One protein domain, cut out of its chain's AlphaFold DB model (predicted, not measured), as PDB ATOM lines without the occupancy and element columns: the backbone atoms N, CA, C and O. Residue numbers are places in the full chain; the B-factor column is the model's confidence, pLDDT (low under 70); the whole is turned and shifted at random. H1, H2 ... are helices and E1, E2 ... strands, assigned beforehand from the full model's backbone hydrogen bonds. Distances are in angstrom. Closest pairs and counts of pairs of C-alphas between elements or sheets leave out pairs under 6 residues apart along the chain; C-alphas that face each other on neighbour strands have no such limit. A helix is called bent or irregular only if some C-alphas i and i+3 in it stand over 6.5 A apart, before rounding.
ATOM      1  N   ILE A   4     216.841 214.342 229.885       60.41
ATOM      2  CA  ILE A   4     217.857 214.386 228.831       60.41
ATOM      3  C   ILE A   4     217.235 213.799 227.565       60.41
ATOM      4  O   ILE A   4     216.857 212.625 227.551       60.41
ATOM      5  N   LYS A   5     217.108 214.612 226.516       58.78
ATOM      6  CA  LYS A   5     216.658 214.175 225.188       58.78
ATOM      7  C   LYS A   5     217.810 214.350 224.199       58.78
ATOM      8  O   LYS A   5     218.538 215.334 224.273       58.78
ATOM      9  N   TYR A   6     218.013 213.375 223.318       62.47
ATOM     10  CA  TYR A   6     218.979 213.505 222.226       62.47
ATOM     11  C   TYR A   6     218.340 214.275 221.062       62.47
ATOM     12  O   TYR A   6     217.128 214.185 220.864       62.47
ATOM     13  N   ILE A   7     219.150 215.013 220.301       56.12
ATOM     14  CA  ILE A   7     218.686 215.787 219.135       56.12
ATOM     15  C   ILE A   7     218.799 214.963 217.843       56.12
ATOM     16  O   ILE A   7     217.937 215.046 216.975       56.12
ATOM     17  N   THR A   8     219.840 214.133 217.723       54.59
ATOM     18  CA  THR A   8     220.175 213.422 216.477       54.59
ATOM     19  C   THR A   8     220.441 211.943 216.775       54.59
ATOM     20  O   THR A   8     221.444 211.633 217.423       54.59
ATOM     21  N   PRO A   9     219.554 211.009 216.387       54.03
ATOM     22  CA  PRO A   9     219.833 209.584 216.515       54.03
ATOM     23  C   PRO A   9     220.811 209.126 215.422       54.03
ATOM     24  O   PRO A   9     220.613 209.440 214.253       54.03
ATOM     25  N   GLY A  10     221.826 208.339 215.797       57.84
ATOM     26  CA  GLY A  10     222.598 207.523 214.852       57.84
ATOM     27  C   GLY A  10     223.705 208.229 214.064       57.84
ATOM     28  O   GLY A  10     224.091 207.725 213.016       57.84
ATOM     29  N   ALA A  11     224.224 209.365 214.537       74.25
ATOM     30  CA  ALA A  11     225.402 209.970 213.924       74.25
ATOM     31  C   ALA A  11     226.666 209.158 214.259       74.25
ATOM     32  O   ALA A  11     226.887 208.781 215.416       74.25
ATOM     33  N   SER A  12     227.501 208.921 213.250       85.31
ATOM     34  CA  SER A  12     228.835 208.356 213.418       85.31
ATOM     35  C   SER A  12     229.911 209.416 213.186       85.31
ATOM     36  O   SER A  12     229.738 210.362 212.420       85.31
ATOM     37  N   LEU A  13     231.023 209.263 213.895       85.25
ATOM     38  CA  LEU A  13     232.238 210.040 213.734       85.25
ATOM     39  C   LEU A  13     233.365 209.078 213.371       85.25
ATOM     40  O   LEU A  13     233.798 208.289 214.211       85.25
ATOM     41  N   ASP A  14     233.852 209.161 212.141       87.12
ATOM     42  CA  ASP A  14     234.959 208.325 211.692       87.12
ATOM     43  C   ASP A  14     236.289 208.935 212.146       87.12
ATOM     44  O   ASP A  14     236.626 210.076 211.822       87.12
ATOM     45  N   LEU A  15     237.042 208.177 212.938       85.25
ATOM     46  CA  LEU A  15     238.371 208.547 213.411       85.25
ATOM     47  C   LEU A  15     239.297 207.349 213.243       85.25
ATOM     48  O   LEU A  15     239.089 206.295 213.849       85.25
ATOM     49  N   LEU A  16     240.349 207.544 212.447       87.19
ATOM     50  CA  LEU A  16     241.221 206.461 211.994       87.19
ATOM     51  C   LEU A  16     240.378 205.357 211.318       87.19
ATOM     52  O   LEU A  16     239.643 205.634 210.377       87.19
ATOM     53  N   ASP A  17     240.477 204.122 211.796       88.56
ATOM     54  CA  ASP A  17     239.782 202.921 211.318       88.56
ATOM     55  C   ASP A  17     238.489 202.596 212.093       88.56
ATOM     56  O   ASP A  17     237.943 201.503 211.950       88.56
ATOM     57  N   VAL A  18     237.986 203.512 212.930       89.88
ATOM     58  CA  VAL A  18     236.801 203.278 213.772       89.88
ATOM     59  C   VAL A  18     235.703 204.291 213.473       89.88
ATOM     60  O   VAL A  18     235.912 205.499 213.576       89.88
ATOM     61  N   SER A  19     234.503 203.775 213.201       91.44
ATOM     62  CA  SER A  19     233.274 204.564 213.137       91.44
ATOM     63  C   SER A  19     232.653 204.661 214.530       91.44
ATOM     64  O   SER A  19     232.108 203.691 215.063       91.44
ATOM     65  N   ALA A  20     232.816 205.815 215.173       91.56
ATOM     66  CA  ALA A  20     232.416 206.032 216.554       91.56
ATOM     67  C   ALA A  20     230.980 206.548 216.654       91.56
ATOM     68  O   ALA A  20     230.623 207.551 216.050       91.56
ATOM     69  N   GLU A  21     230.165 205.915 217.488       91.12
ATOM     70  CA  GLU A  21     228.801 206.349 217.760       91.12
ATOM     71  C   GLU A  21     228.798 207.592 218.666       91.12
ATOM     72  O   GLU A  21     229.351 207.575 219.780       91.12
ATOM     73  N   VAL A  22     228.167 208.669 218.194       91.25
ATOM     74  CA  VAL A  22     228.155 209.978 218.859       91.25
ATOM     75  C   VAL A  22     226.748 210.554 219.001       91.25
ATOM     76  O   VAL A  22     225.834 210.254 218.240       91.25
ATOM     77  N   PHE A  23     226.576 211.412 220.005       89.12
ATOM     78  CA  PHE A  23     225.291 211.994 220.378       89.12
ATOM     79  C   PHE A  23     225.434 213.462 220.771       89.12
ATOM     80  O   PHE A  23     226.376 213.849 221.469       89.12
ATOM     81  N   VAL A  24     224.434 214.265 220.416       89.38
ATOM     82  CA  VAL A  24     224.196 215.575 221.029       89.38
ATOM     83  C   VAL A  24     222.993 215.447 221.958       89.38
ATOM     84  O   VAL A  24     221.899 215.081 221.526       89.38
ATOM     85  N   LEU A  25     223.217 215.700 223.245       86.81
ATOM     86  CA  LEU A  25     222.218 215.592 224.302       86.81
ATOM     87  C   LEU A  25     221.863 216.979 224.829       86.81
ATOM     88  O   LEU A  25     222.756 217.746 225.188       86.81
ATOM     89  N   GLU A  26     220.574 217.257 224.964       86.12
ATOM     90  CA  GLU A  26     220.062 218.470 225.592       86.12
ATOM     91  C   GLU A  26     219.466 218.166 226.959       86.12
ATOM     92  O   GLU A  26     218.651 217.252 227.132       86.12
ATOM     93  N   VAL A  27     219.861 218.972 227.938       81.12
ATOM     94  CA  VAL A  27     219.205 219.070 229.234       81.12
ATOM     95  C   VAL A  27     218.216 220.217 229.150       81.12
ATOM     96  O   VAL A  27     218.609 221.381 229.069       81.12
ATOM     97  N   ASN A  28     216.931 219.876 229.163       75.94
ATOM     98  CA  ASN A  28     215.853 220.851 229.081       75.94
ATOM     99  C   ASN A  28     215.269 221.151 230.464       75.94
ATOM    100  O   ASN A  28     215.010 220.244 231.261       75.94
ATOM    101  N   THR A  29     215.006 222.432 230.711       69.12
ATOM    102  CA  THR A  29     214.237 222.927 231.860       69.12
ATOM    103  C   THR A  29     212.931 223.556 231.382       69.12
ATOM    104  O   THR A  29     212.728 223.778 230.190       69.12
ATOM    105  N   GLN A  30     212.039 223.906 232.313       63.25
ATOM    106  CA  GLN A  30     210.804 224.637 231.991       63.25
ATOM    107  C   GLN A  30     211.056 226.024 231.359       63.25
ATOM    108  O   GLN A  30     210.130 226.602 230.801       63.25
ATOM    109  N   LYS A  31     212.287 226.557 231.433       67.31
ATOM    110  CA  LYS A  31     212.683 227.868 230.886       67.31
ATOM    111  C   LYS A  31     213.489 227.782 229.579       67.31
ATOM    112  O   LYS A  31     213.932 228.816 229.092       67.31
ATOM    113  N   GLY A  32     213.685 226.583 229.022       70.00
ATOM    114  CA  GLY A  32     214.472 226.354 227.804       70.00
ATOM    115  C   GLY A  32     215.647 225.394 228.006       70.00
ATOM    116  O   GLY A  32     215.710 224.665 229.004       70.00
ATOM    117  N   ILE A  33     216.570 225.389 227.040       69.94
ATOM    118  CA  ILE A  33     217.770 224.541 227.048       69.94
ATOM    119  C   ILE A  33     218.721 225.043 228.140       69.94
ATOM    120  O   ILE A  33     219.198 226.173 228.091       69.94
ATOM    121  N   GLU A  34     219.004 224.198 229.129       77.94
ATOM    122  CA  GLU A  34     219.936 224.503 230.219       77.94
ATOM    123  C   GLU A  34     221.369 224.126 229.847       77.94
ATOM    124  O   GLU A  34     222.317 224.838 230.180       77.94
ATOM    125  N   LYS A  35     221.550 222.988 229.166       83.44
ATOM    126  CA  LYS A  35     222.885 222.477 228.851       83.44
ATOM    127  C   LYS A  35     222.890 221.545 227.651       83.44
ATOM    128  O   LYS A  35     221.990 220.725 227.502       83.44
ATOM    129  N   VAL A  36     223.957 221.615 226.858       87.75
ATOM    130  CA  VAL A  36     224.200 220.723 225.718       87.75
ATOM    131  C   VAL A  36     225.459 219.898 225.963       87.75
ATOM    132  O   VAL A  36     226.513 220.437 226.309       87.75
ATOM    133  N   TYR A  37     225.367 218.588 225.760       89.44
ATOM    134  CA  TYR A  37     226.487 217.660 225.843       89.44
ATOM    135  C   TYR A  37     226.752 217.014 224.486       89.44
ATOM    136  O   TYR A  37     225.855 216.439 223.884       89.44
ATOM    137  N   ARG A  38     228.007 217.059 224.035       91.75
ATOM    138  CA  ARG A  38     228.502 216.298 222.877       91.75
ATOM    139  C   ARG A  38     229.191 215.049 223.402       91.75
ATOM    140  O   ARG A  38     230.196 215.174 224.106       91.75
ATOM    141  N   VAL A  39     228.614 213.886 223.144       92.00
ATOM    142  CA  VAL A  39     228.929 212.628 223.823       92.00
ATOM    143  C   VAL A  39     229.361 211.577 222.813       92.00
ATOM    144  O   VAL A  39     228.714 211.401 221.791       92.00
ATOM    145  N   ILE A  40     230.429 210.854 223.128       93.06
ATOM    146  CA  ILE A  40     230.853 209.642 222.426       93.06
ATOM    147  C   ILE A  40     230.400 208.449 223.274       93.06
ATOM    148  O   ILE A  40     230.564 208.468 224.502       93.06
ATOM    149  N   SER A  41     229.831 207.414 222.655       91.62
ATOM    150  CA  SER A  41     229.375 206.220 223.375       91.62
ATOM    151  C   SER A  41     230.530 205.560 224.142       91.62
ATOM    152  O   SER A  41     231.698 205.622 223.739       91.62
ATOM    153  N   ARG A  42     230.239 204.909 225.278       90.94
ATOM    154  CA  ARG A  42     231.266 204.179 226.044       90.94
ATOM    155  C   ARG A  42     231.987 203.145 225.172       90.94
ATOM    156  O   ARG A  42     233.206 203.018 225.263       90.94
ATOM    157  N   ARG A  43     231.226 202.419 224.349       90.38
ATOM    158  CA  ARG A  43     231.749 201.408 223.429       90.38
ATOM    159  C   ARG A  43     232.755 202.037 222.467       90.38
ATOM    160  O   ARG A  43     233.905 201.610 222.448       90.38
ATOM    161  N   SER A  44     232.352 203.102 221.781       93.12
ATOM    162  CA  SER A  44     233.191 203.751 220.779       93.12
ATOM    163  C   SER A  44     234.423 204.426 221.381       93.12
ATOM    164  O   SER A  44     235.485 204.356 220.780       93.12
ATOM    165  N   ASN A  45     234.360 204.983 222.601       93.88
ATOM    166  CA  ASN A  45     235.573 205.472 223.279       93.88
ATOM    167  C   ASN A  45     236.618 204.360 223.485       93.88
ATOM    168  O   ASN A  45     237.817 204.609 223.383       93.88
ATOM    169  N   LEU A  46     236.179 203.148 223.844       94.56
ATOM    170  CA  LEU A  46     237.089 202.022 224.066       94.56
ATOM    171  C   LEU A  46     237.650 201.508 222.738       94.56
ATOM    172  O   LEU A  46     238.864 201.355 222.629       94.56
ATOM    173  N   GLU A  47     236.798 201.330 221.729       94.88
ATOM    174  CA  GLU A  47     237.203 200.893 220.386       94.88
ATOM    175  C   GLU A  47     238.180 201.876 219.735       94.88
ATOM    176  O   GLU A  47     239.209 201.461 219.207       94.88
ATOM    177  N   LEU A  48     237.928 203.184 219.856       95.00
ATOM    178  CA  LEU A  48     238.840 204.212 219.366       95.00
ATOM    179  C   LEU A  48     240.229 204.100 220.000       95.00
ATOM    180  O   LEU A  48     241.214 204.306 219.307       95.00
ATOM    181  N   LEU A  49     240.342 203.710 221.270       95.12
ATOM    182  CA  LEU A  49     241.633 203.468 221.933       95.12
ATOM    183  C   LEU A  49     242.242 202.091 221.612       95.12
ATOM    184  O   LEU A  49     243.271 201.739 222.182       95.12
ATOM    185  N   GLY A  50     241.616 201.286 220.750       93.56
ATOM    186  CA  GLY A  50     242.051 199.916 220.463       93.56
ATOM    187  C   GLY A  50     241.744 198.934 221.598       93.56
ATOM    188  O   GLY A  50     242.341 197.865 221.683       93.56
ATOM    189  N   ARG A  51     240.820 199.283 222.502       93.50
ATOM    190  CA  ARG A  51     240.433 198.447 223.643       93.50
ATOM    191  C   ARG A  51     239.140 197.705 223.346       93.50
ATOM    192  O   ARG A  51     238.179 198.281 222.843       93.50
ATOM    193  N   SER A  52     239.074 196.444 223.772       89.50
ATOM    194  CA  SER A  52     237.817 195.697 223.733       89.50
ATOM    195  C   SER A  52     236.765 196.388 224.618       89.50
ATOM    196  O   SER A  52     237.034 196.643 225.799       89.50
ATOM    197  N   PRO A  53     235.559 196.671 224.095       81.44
ATOM    198  CA  PRO A  53     234.492 197.292 224.873       81.44
ATOM    199  C   PRO A  53     233.935 196.368 225.972       81.44
ATOM    200  O   PRO A  53     233.275 196.841 226.906       81.44
ATOM    201  N   GLY A  54     234.230 195.064 225.897       75.81
ATOM    202  CA  GLY A  54     233.708 194.046 226.805       75.81
ATOM    203  C   GLY A  54     232.188 193.876 226.696       75.81
ATOM    204  O   GLY A  54     231.558 194.318 225.736       75.81
ATOM    205  N   VAL A  55     231.590 193.228 227.698       66.00
ATOM    206  CA  VAL A  55     230.130 193.086 227.803       66.00
ATOM    207  C   VAL A  55     229.506 194.439 228.163       66.00
ATOM    208  O   VAL A  55     230.075 195.205 228.944       66.00
ATOM    209  N   ASN A  56     228.323 194.734 227.614       59.50
ATOM    210  CA  ASN A  56     227.528 195.893 228.018       59.50
ATOM    211  C   ASN A  56     227.145 195.773 229.498       59.50
ATOM    212  O   ASN A  56     226.184 195.096 229.859       59.50
ATOM    213  N   VAL A  57     227.902 196.439 230.366       55.59
ATOM    214  CA  VAL A  57     227.573 196.520 231.787       55.59
ATOM    215  C   VAL A  57     226.478 197.568 231.952       55.59
ATOM    216  O   VAL A  57     226.715 198.761 231.738       55.59
ATOM    217  N   LYS A  58     225.282 197.132 232.361       56.12
ATOM    218  CA  LYS A  58     224.288 198.034 232.948       56.12
ATOM    219  C   LYS A  58     224.905 198.596 234.227       56.12
ATOM    220  O   LYS A  58     224.930 197.925 235.249       56.12
ATOM    221  N   SER A  59     225.474 199.797 234.157       56.94
ATOM    222  CA  SER A  59     225.924 200.484 235.366       56.94
ATOM    223  C   SER A  59     224.688 200.908 236.155       56.94
ATOM    224  O   SER A  59     223.777 201.496 235.571       56.94
ATOM    225  N   GLU A  60     224.618 200.637 237.454       60.56
ATOM    226  CA  GLU A  60     223.611 201.231 238.354       60.56
ATOM    227  C   GLU A  60     224.056 202.608 238.870       60.56
ATOM    228  O   GLU A  60     223.230 203.404 239.306       60.56
ATOM    229  N   ASP A  61     225.341 202.942 238.712       65.69
ATOM    230  CA  ASP A  61     225.921 204.207 239.154       65.69
ATOM    231  C   ASP A  61     225.313 205.394 238.392       65.69
ATOM    232  O   ASP A  61     225.285 205.413 237.154       65.69
ATOM    233  N   GLN A  62     224.840 206.410 239.116       70.44
ATOM    234  CA  GLN A  62     224.320 207.639 238.517       70.44
ATOM    235  C   GLN A  62     225.377 208.351 237.661       70.44
ATOM    236  O   GLN A  62     225.008 209.031 236.700       70.44
ATOM    237  N   ARG A  63     226.673 208.172 237.965       78.19
ATOM    238  CA  ARG A  63     227.791 208.751 237.206       78.19
ATOM    239  C   ARG A  63     228.839 207.687 236.868       78.19
ATOM    240  O   ARG A  63     229.830 207.552 237.579       78.19
ATOM    241  N   PRO A  64     228.652 206.941 235.765       85.50
ATOM    242  CA  PRO A  64     229.574 205.878 235.384       85.50
ATOM    243  C   PRO A  64     230.980 206.427 235.116       85.50
ATOM    244  O   PRO A  64     231.134 207.532 234.603       85.50
ATOM    245  N   ARG A  65     232.011 205.641 235.428       90.81
ATOM    246  CA  ARG A  65     233.419 206.058 235.326       90.81
ATOM    247  C   ARG A  65     234.098 205.434 234.113       90.81
ATOM    248  O   ARG A  65     233.832 204.278 233.774       90.81
ATOM    249  N   PHE A  66     235.001 206.169 233.468       92.25
ATOM    250  CA  PHE A  66     235.852 205.593 232.430       92.25
ATOM    251  C   PHE A  66     236.894 204.660 233.066       92.25
ATOM    252  O   PHE A  66     237.561 205.065 234.021       92.25
ATOM    253  N   PRO A  67     237.096 203.437 232.546       91.25
ATOM    254  CA  PRO A  67     238.039 202.488 233.127       91.25
ATOM    255  C   PRO A  67     239.480 202.809 232.694       91.25
ATOM    256  O   PRO A  67     240.024 202.153 231.797       91.25
ATOM    257  N   LEU A  68     240.092 203.836 233.294       92.69
ATOM    258  CA  LEU A  68     241.522 204.122 233.137       92.69
ATOM    259  C   LEU A  68     242.365 203.166 233.998       92.69
ATOM    260  O   LEU A  68     242.015 202.921 235.152       92.69
ATOM    261  N   PRO A  69     243.482 202.632 233.477       94.25
ATOM    262  CA  PRO A  69     244.441 201.909 234.301       94.25
ATOM    263  C   PRO A  69     245.192 202.889 235.218       94.25
ATOM    264  O   PRO A  69     245.408 204.046 234.859       94.25
ATOM    265  N   SER A  70     245.608 202.429 236.402       95.19
ATOM    266  CA  SER A  70     246.142 203.289 237.473       95.19
ATOM    267  C   SER A  70     247.361 204.121 237.062       95.19
ATOM    268  O   SER A  70     247.503 205.263 237.494       95.19
ATOM    269  N   ASN A  71     248.224 203.582 236.199       95.75
ATOM    270  CA  ASN A  71     249.388 204.287 235.670       95.75
ATOM    271  C   ASN A  71     249.002 205.480 234.779       95.75
ATOM    272  O   ASN A  71     249.643 206.522 234.852       95.75
ATOM    273  N   VAL A  72     247.922 205.367 234.002       96.94
ATOM    274  CA  VAL A  72     247.406 206.458 233.157       96.94
ATOM    275  C   VAL A  72     246.505 207.399 233.953       96.94
ATOM    276  O   VAL A  72     246.523 208.605 233.723       96.94
ATOM    277  N   GLN A  73     245.753 206.880 234.927       96.44
ATOM    278  CA  GLN A  73     244.897 207.687 235.798       96.44
ATOM    279  C   GLN A  73     245.702 208.735 236.578       96.44
ATOM    280  O   GLN A  73     245.292 209.889 236.625       96.44
ATOM    281  N   ARG A  74     246.878 208.368 237.108       96.31
ATOM    282  CA  ARG A  74     247.783 209.320 237.781       96.31
ATOM    283  C   ARG A  74     248.211 210.464 236.861       96.31
ATOM    284  O   ARG A  74     248.217 211.611 237.286       96.31
ATOM    285  N   ILE A  75     248.520 210.162 235.598       97.31
ATOM    286  CA  ILE A  75     248.892 211.175 234.599       97.31
ATOM    287  C   ILE A  75     247.695 212.053 234.235       97.31
ATOM    288  O   ILE A  75     247.828 213.266 234.121       97.31
ATOM    289  N   HIS A  76     246.509 211.466 234.078       97.25
ATOM    290  CA  HIS A  76     245.290 212.237 233.847       97.25
ATOM    291  C   HIS A  76     245.011 213.211 235.005       97.25
ATOM    292  O   HIS A  76     244.680 214.372 234.767       97.25
ATOM    293  N   GLU A  77     245.170 212.757 236.249       96.88
ATOM    294  CA  GLU A  77     245.016 213.588 237.444       96.88
ATOM    295  C   GLU A  77     246.070 214.697 237.517       96.88
ATOM    296  O   GLU A  77     245.712 215.845 237.758       96.88
ATOM    297  N   GLU A  78     247.336 214.389 237.222       97.06
ATOM    298  CA  GLU A  78     248.422 215.374 237.135       97.06
ATOM    299  C   GLU A  78     248.111 216.484 236.119       97.06
ATOM    300  O   GLU A  78     248.308 217.662 236.406       97.06
ATOM    301  N   LEU A  79     247.602 216.122 234.936       96.31
ATOM    302  CA  LEU A  79     247.338 217.075 233.855       96.31
ATOM    303  C   LEU A  79     246.109 217.956 234.104       96.31
ATOM    304  O   LEU A  79     246.079 219.103 233.657       96.31
ATOM    305  N   TRP A  80     245.073 217.424 234.758       95.81
ATOM    306  CA  TRP A  80     243.754 218.070 234.801       95.81
ATOM    307  C   TRP A  80     243.223 218.349 236.207       95.81
ATOM    308  O   TRP A  80     242.145 218.930 236.324       95.81
ATOM    309  N   GLY A  81     243.923 217.923 237.262       94.44
ATOM    310  CA  GLY A  81     243.477 218.045 238.654       94.44
ATOM    311  C   GLY A  81     242.229 217.217 238.979       94.44
ATOM    312  O   GLY A  81     241.546 217.491 239.963       94.44
ATOM    313  N   VAL A  82     241.884 216.242 238.131       89.38
ATOM    314  CA  VAL A  82     240.688 215.404 238.281       89.38
ATOM    315  C   VAL A  82     241.059 213.945 238.053       89.38
ATOM    316  O   VAL A  82     241.480 213.569 236.959       89.38
ATOM    317  N   SER A  83     240.863 213.114 239.076       83.44
ATOM    318  CA  SER A  83     241.200 211.686 239.014       83.44
ATOM    319  C   SER A  83     240.194 210.866 238.200       83.44
ATOM    320  O   SER A  83     240.564 209.929 237.497       83.44
ATOM    321  N   GLU A  84     238.907 211.218 238.264       87.81
ATOM    322  CA  GLU A  84     237.830 210.427 237.665       87.81
ATOM    323  C   GLU A  84     237.282 211.063 236.388       87.81
ATOM    324  O   GLU A  84     236.874 212.226 236.362       87.81
ATOM    325  N   VAL A  85     237.186 210.264 235.325       91.12
ATOM    326  CA  VAL A  85     236.464 210.651 234.111       91.12
ATOM    327  C   VAL A  85     235.029 210.150 234.222       91.12
ATOM    328  O   VAL A  85     234.767 208.953 234.099       91.12
ATOM    329  N   LEU A  86     234.103 211.072 234.476       91.56
ATOM    330  CA  LEU A  86     232.689 210.771 234.696       91.56
ATOM    331  C   LEU A  86     231.887 210.856 233.396       91.56
ATOM    332  O   LEU A  86     232.006 211.828 232.651       91.56
ATOM    333  N   GLY A  87     231.055 209.852 233.153       91.12
ATOM    334  CA  GLY A  87     230.164 209.747 232.008       91.12
ATOM    335  C   GLY A  87     228.757 210.275 232.283       91.12
ATOM    336  O   GLY A  87     228.357 210.535 233.420       91.12
ATOM    337  N   ILE A  88     227.989 210.407 231.206       89.75
ATOM    338  CA  ILE A  88     226.614 210.904 231.192       89.75
ATOM    339  C   ILE A  88     225.698 209.760 230.774       89.75
ATOM    340  O   ILE A  88     225.916 209.140 229.732       89.75
ATOM    341  N   ARG A  89     224.668 209.490 231.580       88.12
ATOM    342  CA  ARG A  89     223.622 208.516 231.250       88.12
ATOM    343  C   ARG A  89     222.570 209.143 230.350       88.12
ATOM    344  O   ARG A  89     222.178 210.288 230.565       88.12
ATOM    345  N   PHE A  90     222.081 208.374 229.390       84.50
ATOM    346  CA  PHE A  90     221.005 208.788 228.495       84.50
ATOM    347  C   PHE A  90     220.278 207.569 227.924       84.50
ATOM    348  O   PHE A  90     220.772 206.444 227.985       84.50
ATOM    349  N   THR A  91     219.085 207.785 227.380       82.56
ATOM    350  CA  THR A  91     218.321 206.728 226.715       82.56
ATOM    351  C   THR A  91     218.747 206.638 225.253       82.56
ATOM    352  O   THR A  91     218.554 207.584 224.493       82.56
ATOM    353  N   HIS A  92     219.324 205.501 224.870       79.81
ATOM    354  CA  HIS A  92     219.641 205.162 223.488       79.81
ATOM    355  C   HIS A  92     218.355 204.982 222.663       79.81
ATOM    356  O   HIS A  92     217.414 204.369 223.179       79.81
ATOM    357  N   PRO A  93     218.313 205.411 221.386       70.88
ATOM    358  CA  PRO A  93     217.136 205.255 220.527       70.88
ATOM    359  C   PRO A  93     216.648 203.807 220.392       70.88
ATOM    360  O   PRO A  93     215.447 203.557 220.392       70.88
ATOM    361  N   THR A  94     217.576 202.850 220.305       74.88
ATOM    362  CA  THR A  94     217.270 201.433 220.025       74.88
ATOM    363  C   THR A  94     217.680 200.470 221.138       74.88
ATOM    364  O   THR A  94     217.215 199.336 221.166       74.88
ATOM    365  N   ALA A  95     218.544 200.896 222.067       71.62
ATOM    366  CA  ALA A  95     219.212 200.001 223.024       71.62
ATOM    367  C   ALA A  95     218.820 200.272 224.488       71.62
ATOM    368  O   ALA A  95     219.351 199.642 225.403       71.62
ATOM    369  N   GLY A  96     217.886 201.201 224.726       78.81
ATOM    370  CA  GLY A  96     217.459 201.580 226.071       78.81
ATOM    371  C   GLY A  96     218.512 202.396 226.829       78.81
ATOM    372  O   GLY A  96     219.308 203.119 226.240       78.81
ATOM    373  N   LEU A  97     218.495 202.342 228.160       82.00
ATOM    374  CA  LEU A  97     219.369 203.169 229.000       82.00
ATOM    375  C   LEU A  97     220.857 202.808 228.818       82.00
ATOM    376  O   LEU A  97     221.256 201.671 229.063       82.00
ATOM    377  N   THR A  98     221.680 203.795 228.464       84.94
ATOM    378  CA  THR A  98     223.127 203.665 228.226       84.94
ATOM    379  C   THR A  98     223.899 204.856 228.814       84.94
ATOM    380  O   THR A  98     223.332 205.690 229.530       84.94
ATOM    381  N   TYR A  99     225.206 204.928 228.555       88.62
ATOM    382  CA  TYR A  99     226.043 206.074 228.892       88.62
ATOM    383  C   TYR A  99     227.205 206.287 227.915       88.62
ATOM    384  O   TYR A  99     227.623 205.389 227.179       88.62
ATOM    385  N   GLY A 100     227.759 207.493 227.954       91.31
ATOM    386  CA  GLY A 100     228.932 207.886 227.182       91.31
ATOM    387  C   GLY A 100     229.728 208.979 227.881       91.31
ATOM    388  O   GLY A 100     229.396 209.388 228.994       91.31
ATOM    389  N   PHE A 101     230.780 209.449 227.225       93.62
ATOM    390  CA  PHE A 101     231.701 210.456 227.753       93.62
ATOM    391  C   PHE A 101     231.698 211.683 226.856       93.62
ATOM    392  O   PHE A 101     231.516 211.569 225.644       93.62
ATOM    393  N   GLN A 102     231.877 212.868 227.436       93.44
ATOM    394  CA  GLN A 102     231.935 214.085 226.634       93.44
ATOM    395  C   GLN A 102     233.146 214.048 225.699       93.44
ATOM    396  O   GLN A 102     234.222 213.620 226.109       93.44
ATOM    397  N   GLY A 103     233.007 214.562 224.474       92.88
ATOM    398  CA  GLY A 103     234.083 214.515 223.474       92.88
ATOM    399  C   GLY A 103     235.414 215.099 223.970       92.88
ATOM    400  O   GLY A 103     236.473 214.529 223.730       92.88
ATOM    401  N   PHE A 104     235.377 216.169 224.772       92.19
ATOM    402  CA  PHE A 104     236.602 216.737 225.350       92.19
ATOM    403  C   PHE A 104     237.306 215.781 226.333       92.19
ATOM    404  O   PHE A 104     238.528 215.821 226.454       92.19
ATOM    405  N   GLN A 105     236.565 214.921 227.047       95.19
ATOM    406  CA  GLN A 105     237.153 213.934 227.960       95.19
ATOM    407  C   GLN A 105     237.933 212.879 227.179       95.19
ATOM    408  O   GLN A 105     238.996 212.461 227.626       95.19
ATOM    409  N   PHE A 106     237.453 212.497 225.993       94.88
ATOM    410  CA  PHE A 106     238.175 211.584 225.113       94.88
ATOM    411  C   PHE A 106     239.532 212.160 224.685       94.88
ATOM    412  O   PHE A 106     240.552 211.481 224.810       94.88
ATOM    413  N   ALA A 107     239.577 213.440 224.297       93.81
ATOM    414  CA  ALA A 107     240.835 214.125 223.988       93.81
ATOM    415  C   ALA A 107     241.800 214.145 225.191       93.81
ATOM    416  O   ALA A 107     242.993 213.880 225.047       93.81
ATOM    417  N   ARG A 108     241.280 214.383 226.405       95.88
ATOM    418  CA  ARG A 108     242.072 214.328 227.649       95.88
ATOM    419  C   ARG A 108     242.625 212.937 227.944       95.88
ATOM    420  O   ARG A 108     243.763 212.829 228.393       95.88
ATOM    421  N   ILE A 109     241.838 211.891 227.692       96.44
ATOM    422  CA  ILE A 109     242.276 210.500 227.835       96.44
ATOM    423  C   ILE A 109     243.409 210.204 226.847       96.44
ATOM    424  O   ILE A 109     244.440 209.683 227.268       96.44
ATOM    425  N   CYS A 110     243.256 210.574 225.570       96.81
ATOM    426  CA  CYS A 110     244.299 210.373 224.560       96.81
ATOM    427  C   CYS A 110     245.603 211.073 224.968       96.81
ATOM    428  O   CYS A 110     246.661 210.446 224.991       96.81
ATOM    429  N   ARG A 111     245.512 212.328 225.430       97.38
ATOM    430  CA  ARG A 111     246.674 213.080 225.922       97.38
ATOM    431  C   ARG A 111     247.336 212.428 227.141       97.38
ATOM    432  O   ARG A 111     248.559 212.430 227.244       97.38
ATOM    433  N   ALA A 112     246.560 211.859 228.064       97.81
ATOM    434  CA  ALA A 112     247.118 211.146 229.213       97.81
ATOM    435  C   ALA A 112     247.888 209.882 228.785       97.81
ATOM    436  O   ALA A 112     248.970 209.625 229.315       97.81
ATOM    437  N   TYR A 113     247.376 209.126 227.805       98.19
ATOM    438  CA  TYR A 113     248.091 207.985 227.219       98.19
ATOM    439  C   TYR A 113     249.364 208.410 226.485       98.19
ATOM    440  O   TYR A 113     250.398 207.784 226.690       98.19
ATOM    441  N   GLU A 114     249.319 209.480 225.688       97.75
ATOM    442  CA  GLU A 114     250.499 210.042 225.017       97.75
ATOM    443  C   GLU A 114     251.587 210.436 226.026       97.75
ATOM    444  O   GLU A 114     252.747 210.057 225.879       97.75
ATOM    445  N   VAL A 115     251.231 211.173 227.084       97.81
ATOM    446  CA  VAL A 115     252.202 211.588 228.107       97.81
ATOM    447  C   VAL A 115     252.764 210.375 228.850       97.81
ATOM    448  O   VAL A 115     253.968 210.311 229.089       97.81
ATOM    449  N   ALA A 116     251.926 209.389 229.181       97.94
ATOM    450  CA  ALA A 116     252.387 208.147 229.793       97.94
ATOM    451  C   ALA A 116     253.326 207.355 228.864       97.94
ATOM    452  O   ALA A 116     254.321 206.810 229.342       97.94
ATOM    453  N   TYR A 117     253.046 207.324 227.556       97.31
ATOM    454  CA  TYR A 117     253.888 206.692 226.538       97.31
ATOM    455  C   TYR A 117     255.259 207.373 226.469       97.31
ATOM    456  O   TYR A 117     256.284 206.722 226.662       97.31
ATOM    457  N   ASN A 118     255.277 208.700 226.318       96.50
ATOM    458  CA  ASN A 118     256.504 209.495 226.224       96.50
ATOM    459  C   ASN A 118     257.368 209.425 227.494       96.50
ATOM    460  O   ASN A 118     258.585 209.575 227.424       96.50
ATOM    461  N   ARG A 119     256.753 209.188 228.660       97.81
ATOM    462  CA  ARG A 119     257.453 209.001 229.942       97.81
ATOM    463  C   ARG A 119     257.856 207.545 230.220       97.81
ATOM    464  O   ARG A 119     258.411 207.279 231.280       97.81
ATOM    465  N   GLY A 120     257.548 206.597 229.330       96.81
ATOM    466  CA  GLY A 120     257.834 205.175 229.548       96.81
ATOM    467  C   GLY A 120     257.048 204.549 230.708       96.81
ATOM    468  O   GLY A 120     257.501 203.582 231.311       96.81
ATOM    469  N   LEU A 121     255.880 205.105 231.050       97.62
ATOM    470  CA  LEU A 121     255.045 204.671 232.182       97.62
ATOM    471  C   LEU A 121     253.951 203.668 231.784       97.62
ATOM    472  O   LEU A 121     253.171 203.230 232.634       97.62
ATOM    473  N   LEU A 122     253.851 203.330 230.497       97.44
ATOM    474  CA  LEU A 122     252.920 202.323 229.995       97.44
ATOM    475  C   LEU A 122     253.492 200.912 230.149       97.44
ATOM    476  O   LEU A 122     254.680 200.676 229.946       97.44
ATOM    477  N   TYR A 123     252.623 199.957 230.476       96.25
ATOM    478  CA  TYR A 123     252.968 198.538 230.426       96.25
ATOM    479  C   TYR A 123     253.074 198.067 228.967       96.25
ATOM    480  O   TYR A 123     252.447 198.651 228.083       96.25
ATOM    481  N   GLN A 124     253.798 196.972 228.705       94.56
ATOM    482  CA  GLN A 124     253.978 196.451 227.336       94.56
ATOM    483  C   GLN A 124     252.648 196.223 226.600       94.56
ATOM    484  O   GLN A 124     252.507 196.566 225.430       94.56
ATOM    485  N   ASN A 125     251.632 195.713 227.298       93.56
ATOM    486  CA  ASN A 125     250.301 195.490 226.731       93.56
ATOM    487  C   ASN A 125     249.495 196.783 226.492       93.56
ATOM    488  O   ASN A 125     248.377 196.701 225.999       93.56
ATOM    489  N   GLN A 126     250.021 197.959 226.838       96.31
ATOM    490  CA  GLN A 126     249.392 199.266 226.625       96.31
ATOM    491  C   GLN A 126     250.088 200.090 225.534       96.31
ATOM    492  O   GLN A 126     249.562 201.134 225.161       96.31
ATOM    493  N   PHE A 127     251.236 199.653 225.006       96.81
ATOM    494  CA  PHE A 127     251.968 200.414 223.986       96.81
ATOM    495  C   PHE A 127     251.132 200.683 222.737       96.81
ATOM    496  O   PHE A 127     251.033 201.835 222.332       96.81
ATOM    497  N   HIS A 128     250.409 199.676 222.237       95.31
ATOM    498  CA  HIS A 128     249.488 199.852 221.109       95.31
ATOM    499  C   HIS A 128     248.404 200.917 221.378       95.31
ATOM    500  O   HIS A 128     247.986 201.621 220.465       95.31
ATOM    501  N   ILE A 129     247.964 201.067 222.635       97.31
ATOM    502  CA  ILE A 129     246.993 202.095 223.040       97.31
ATOM    503  C   ILE A 129     247.656 203.475 223.021       97.31
ATOM    504  O   ILE A 129     247.045 204.437 222.570       97.31
ATOM    505  N   GLY A 130     248.896 203.576 223.506       97.31
ATOM    506  CA  GLY A 130     249.677 204.814 223.497       97.31
ATOM    507  C   GLY A 130     249.968 205.319 222.084       97.31
ATOM    508  O   GLY A 130     249.670 206.472 221.786       97.31
ATOM    509  N   GLU A 131     250.462 204.452 221.197       95.75
ATOM    510  CA  GLU A 131     250.708 204.782 219.783       95.75
ATOM    511  C   GLU A 131     249.426 205.248 219.087       95.75
ATOM    512  O   GLU A 131     249.397 206.274 218.405       95.75
ATOM    513  N   ARG A 132     248.326 204.530 219.328       95.94
ATOM    514  CA  ARG A 132     247.018 204.889 218.788       95.94
ATOM    515  C   ARG A 132     246.495 206.208 219.354       95.94
ATOM    516  O   ARG A 132     245.944 207.006 218.604       95.94
ATOM    517  N   ALA A 133     246.690 206.474 220.644       96.69
ATOM    518  CA  ALA A 133     246.316 207.738 221.273       96.69
ATOM    519  C   ALA A 133     247.101 208.928 220.700       96.69
ATOM    520  O   ALA A 133     246.514 209.988 220.499       96.69
ATOM    521  N   ILE A 134     248.387 208.745 220.380       95.06
ATOM    522  CA  ILE A 134     249.204 209.752 219.686       95.06
ATOM    523  C   ILE A 134     248.620 210.044 218.300       95.06
ATOM    524  O   ILE A 134     248.358 211.203 217.981       95.06
ATOM    525  N   ALA A 135     248.340 209.003 217.508       93.38
ATOM    526  CA  ALA A 135     247.733 209.158 216.186       93.38
ATOM    527  C   ALA A 135     246.367 209.864 216.252       93.38
ATOM    528  O   ALA A 135     246.088 210.758 215.452       93.38
ATOM    529  N   LEU A 136     245.537 209.517 217.240       93.81
ATOM    530  CA  LEU A 136     244.261 210.187 217.499       93.81
ATOM    531  C   LEU A 136     244.449 211.660 217.867       93.81
ATOM    532  O   LEU A 136     243.732 212.502 217.335       93.81
ATOM    533  N   CYS A 137     245.398 211.994 218.745       92.06
ATOM    534  CA  CYS A 137     245.701 213.382 219.095       92.06
ATOM    535  C   CYS A 137     246.096 214.200 217.860       92.06
ATOM    536  O   CYS A 137     245.579 215.302 217.682       92.06
ATOM    537  N   SER A 138     246.950 213.656 216.987       88.12
ATOM    538  CA  SER A 138     247.325 214.305 215.727       88.12
ATOM    539  C   SER A 138     246.126 214.487 214.795       88.12
ATOM    540  O   SER A 138     245.894 215.598 214.327       88.12
ATOM    541  N   ALA A 139     245.325 213.439 214.572       87.69
ATOM    542  CA  ALA A 139     244.152 213.505 213.701       87.69
ATOM    543  C   ALA A 139     243.108 214.513 214.209       87.69
ATOM    544  O   ALA A 139     242.619 215.340 213.444       87.69
ATOM    545  N   ILE A 140     242.807 214.493 215.512       89.44
ATOM    546  CA  ILE A 140     241.865 215.430 216.141       89.44
ATOM    547  C   ILE A 140     242.372 216.869 216.021       89.44
ATOM    548  O   ILE A 140     241.571 217.766 215.770       89.44
ATOM    549  N   LEU A 141     243.677 217.102 216.197       85.94
ATOM    550  CA  LEU A 141     244.258 218.435 216.061       85.94
ATOM    551  C   LEU A 141     244.152 218.946 214.620       85.94
ATOM    552  O   LEU A 141     243.697 220.067 214.426       85.94
ATOM    553  N   SER A 142     244.524 218.131 213.630       84.25
ATOM    554  CA  SER A 142     244.420 218.494 212.212       84.25
ATOM    555  C   SER A 142     242.978 218.816 211.817       84.25
ATOM    556  O   SER A 142     242.707 219.931 211.381       84.25
ATOM    557  N   THR A 143     242.036 217.908 212.085       87.62
ATOM    558  CA  THR A 143     240.610 218.137 211.801       87.62
ATOM    559  C   THR A 143     240.053 219.327 212.582       87.62
ATOM    560  O   THR A 143     239.206 220.060 212.082       87.62
ATOM    561  N   GLY A 144     240.516 219.538 213.817       86.62
ATOM    562  CA  GLY A 144     240.123 220.680 214.635       86.62
ATOM    563  C   GLY A 144     240.589 222.011 214.047       86.62
ATOM    564  O   GLY A 144     239.822 222.968 214.059       86.62
ATOM    565  N   ILE A 145     241.811 222.076 213.509       87.44
ATOM    566  CA  ILE A 145     242.325 223.265 212.818       87.44
ATOM    567  C   ILE A 145     241.504 223.536 211.557       87.44
ATOM    568  O   ILE A 145     241.046 224.664 211.389       87.44
ATOM    569  N   ASP A 146     241.261 222.519 210.730       86.19
ATOM    570  CA  ASP A 146     240.450 222.662 209.515       86.19
ATOM    571  C   ASP A 146     239.036 223.158 209.854       86.19
ATOM    572  O   ASP A 146     238.575 224.146 209.292       86.19
ATOM    573  N   ALA A 147     238.387 222.563 210.860       85.00
ATOM    574  CA  ALA A 147     237.063 222.989 211.312       85.00
ATOM    575  C   ALA A 147     237.048 224.433 211.851       85.00
ATOM    576  O   ALA A 147     236.085 225.166 211.633       85.00
ATOM    577  N   LEU A 148     238.105 224.867 212.547       89.50
ATOM    578  CA  LEU A 148     238.229 226.247 213.024       89.50
ATOM    579  C   LEU A 148     238.447 227.237 211.872       89.50
ATOM    580  O   LEU A 148     237.915 228.344 211.924       89.50
ATOM    581  N   ILE A 149     239.207 226.854 210.843       84.50
ATOM    582  CA  ILE A 149     239.366 227.649 209.618       84.50
ATOM    583  C   ILE A 149     238.023 227.739 208.889       84.50
ATOM    584  O   ILE A 149     237.623 228.832 208.484       84.50
ATOM    585  N   ASP A 150     237.298 226.630 208.767       83.62
ATOM    586  CA  ASP A 150     235.984 226.587 208.128       83.62
ATOM    587  C   ASP A 150     234.961 227.474 208.852       83.62
ATOM    588  O   ASP A 150     234.206 228.199 208.203       83.62
ATOM    589  N   GLU A 151     234.962 227.472 210.187       82.06
ATOM    590  CA  GLU A 151     234.150 228.374 211.011       82.06
ATOM    591  C   GLU A 151     234.568 229.838 210.796       82.06
ATOM    592  O   GLU A 151     233.733 230.686 210.486       82.06
ATOM    593  N   ALA A 152     235.867 230.140 210.894       86.38
ATOM    594  CA  ALA A 152     236.389 231.504 210.778       86.38
ATOM    595  C   ALA A 152     236.184 232.117 209.383       86.38
ATOM    596  O   ALA A 152     236.047 233.332 209.249       86.38
ATOM    597  N   THR A 153     236.166 231.285 208.340       86.81
ATOM    598  CA  THR A 153     235.935 231.697 206.946       86.81
ATOM    599  C   THR A 153     234.466 231.601 206.524       86.81
ATOM    600  O   THR A 153     234.110 232.058 205.435       86.81
ATOM    601  N   GLY A 154     233.612 230.989 207.350       80.88
ATOM    602  CA  GLY A 154     232.232 230.652 207.006       80.88
ATOM    603  C   GLY A 154     232.101 229.557 205.938       80.88
ATOM    604  O   GLY A 154     231.009 229.362 205.403       80.88
TER     605      GLY A 154
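AT A GLANCE: This is residues 4 to 154 of the 290 residues of the protein "P63C domain-containing protein" of Euhalothece natronophila Z-M001 (UniProt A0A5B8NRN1). A strongly twisted sheet of six strands makes one end of the domain and three helices the other; there H3 runs out from the sheet between H2 and H4, crossing both steeply, and the short H1 packs on the sheet near the middle of the whole. Residues 144 to 154, of which 144 to 153 belong to H4, stand free and stick out as an arm, while the hairpin of E3 and E4 reaches out at the sheet's end. The printed part has 151 residues, with four named helices and six named strands in the order E1, E2, E3, E4, H1, H2, E5, E6, H3, H4, and its class is mixed. The branched sheet is antiparallel throughout its neighbour pairs. The whole is compact, with a radius of gyration of the C-alphas of 16.2 A and spans of 50 by 45 by 30 A.

IN THESE COORDINATES: E1 is residues 4 to 6, from C-alpha 4 at (217.857, 214.386, 228.831), and E2 is residues 11 to 15. E3, residues 18 to 29, is 35.0 A long, and E4, residues 32 to 41, 25.4 A. H1 is residues 42 to 48 and H2 residues 70 to 80. E5 is residues 88 to 92 and E6 residues 96 to 102. H3, residues 103 to 118, is 23.1 A long. H4, residues 124 to 153, is 44.5 A long and ends at C-alpha 153 at (235.935, 231.697, 206.946); it is irregular, with C-alphas 125 and 128 7.2 A apart.

HOW THE PARTS SIT: E1 (N 5 to O 26, 3.1 A) and E2 (N 13 to O 20, 2.8 A) lie on one side of E3, and E4 (N 25 to O 37, 2.8 A) on the other side. E2, E3 and E4 form a meander, each strand the antiparallel neighbour of the one before. E6 neighbours E4 (N 40 to O 101, 2.8 A) and forms a hairpin with E5 (N 90 to O 98, 3.0 A). H1 is on the sheet; its closest C-alpha pair with E6 is Arg 42 and Gly 100, 4.5 A. H3 only grazes the sheet with residues 103 to 106. H2 touches H3 at a steep tilt of 64 degrees, opposite ways, closest at the C-alphas of His 76 and Ala 112, 5.1 A. H4 touches H3 with residues 127 to 137 alone, at a steep tilt of 48 degrees, opposite ways, closest at the C-alphas of Cys 110 and Ala 133, 4.7 A. H2 and H4 are apart. Every O i to N i+4 pair is within hydrogen-bond range in H1 and H3, against 6 of 7 in H2 and 24 of 26 in H4.

THE WHOLE: The two farthest C-alphas, of Lys 31 and Gln 124, are 52.0 A apart. The printed part has no cut. The link from H1 to H2, residues 49 to 69, is long. Mean pLDDT of the printed part is 86.6; residues 4 to 10, 29 to 31, 33 and 55 to 61 are under 70.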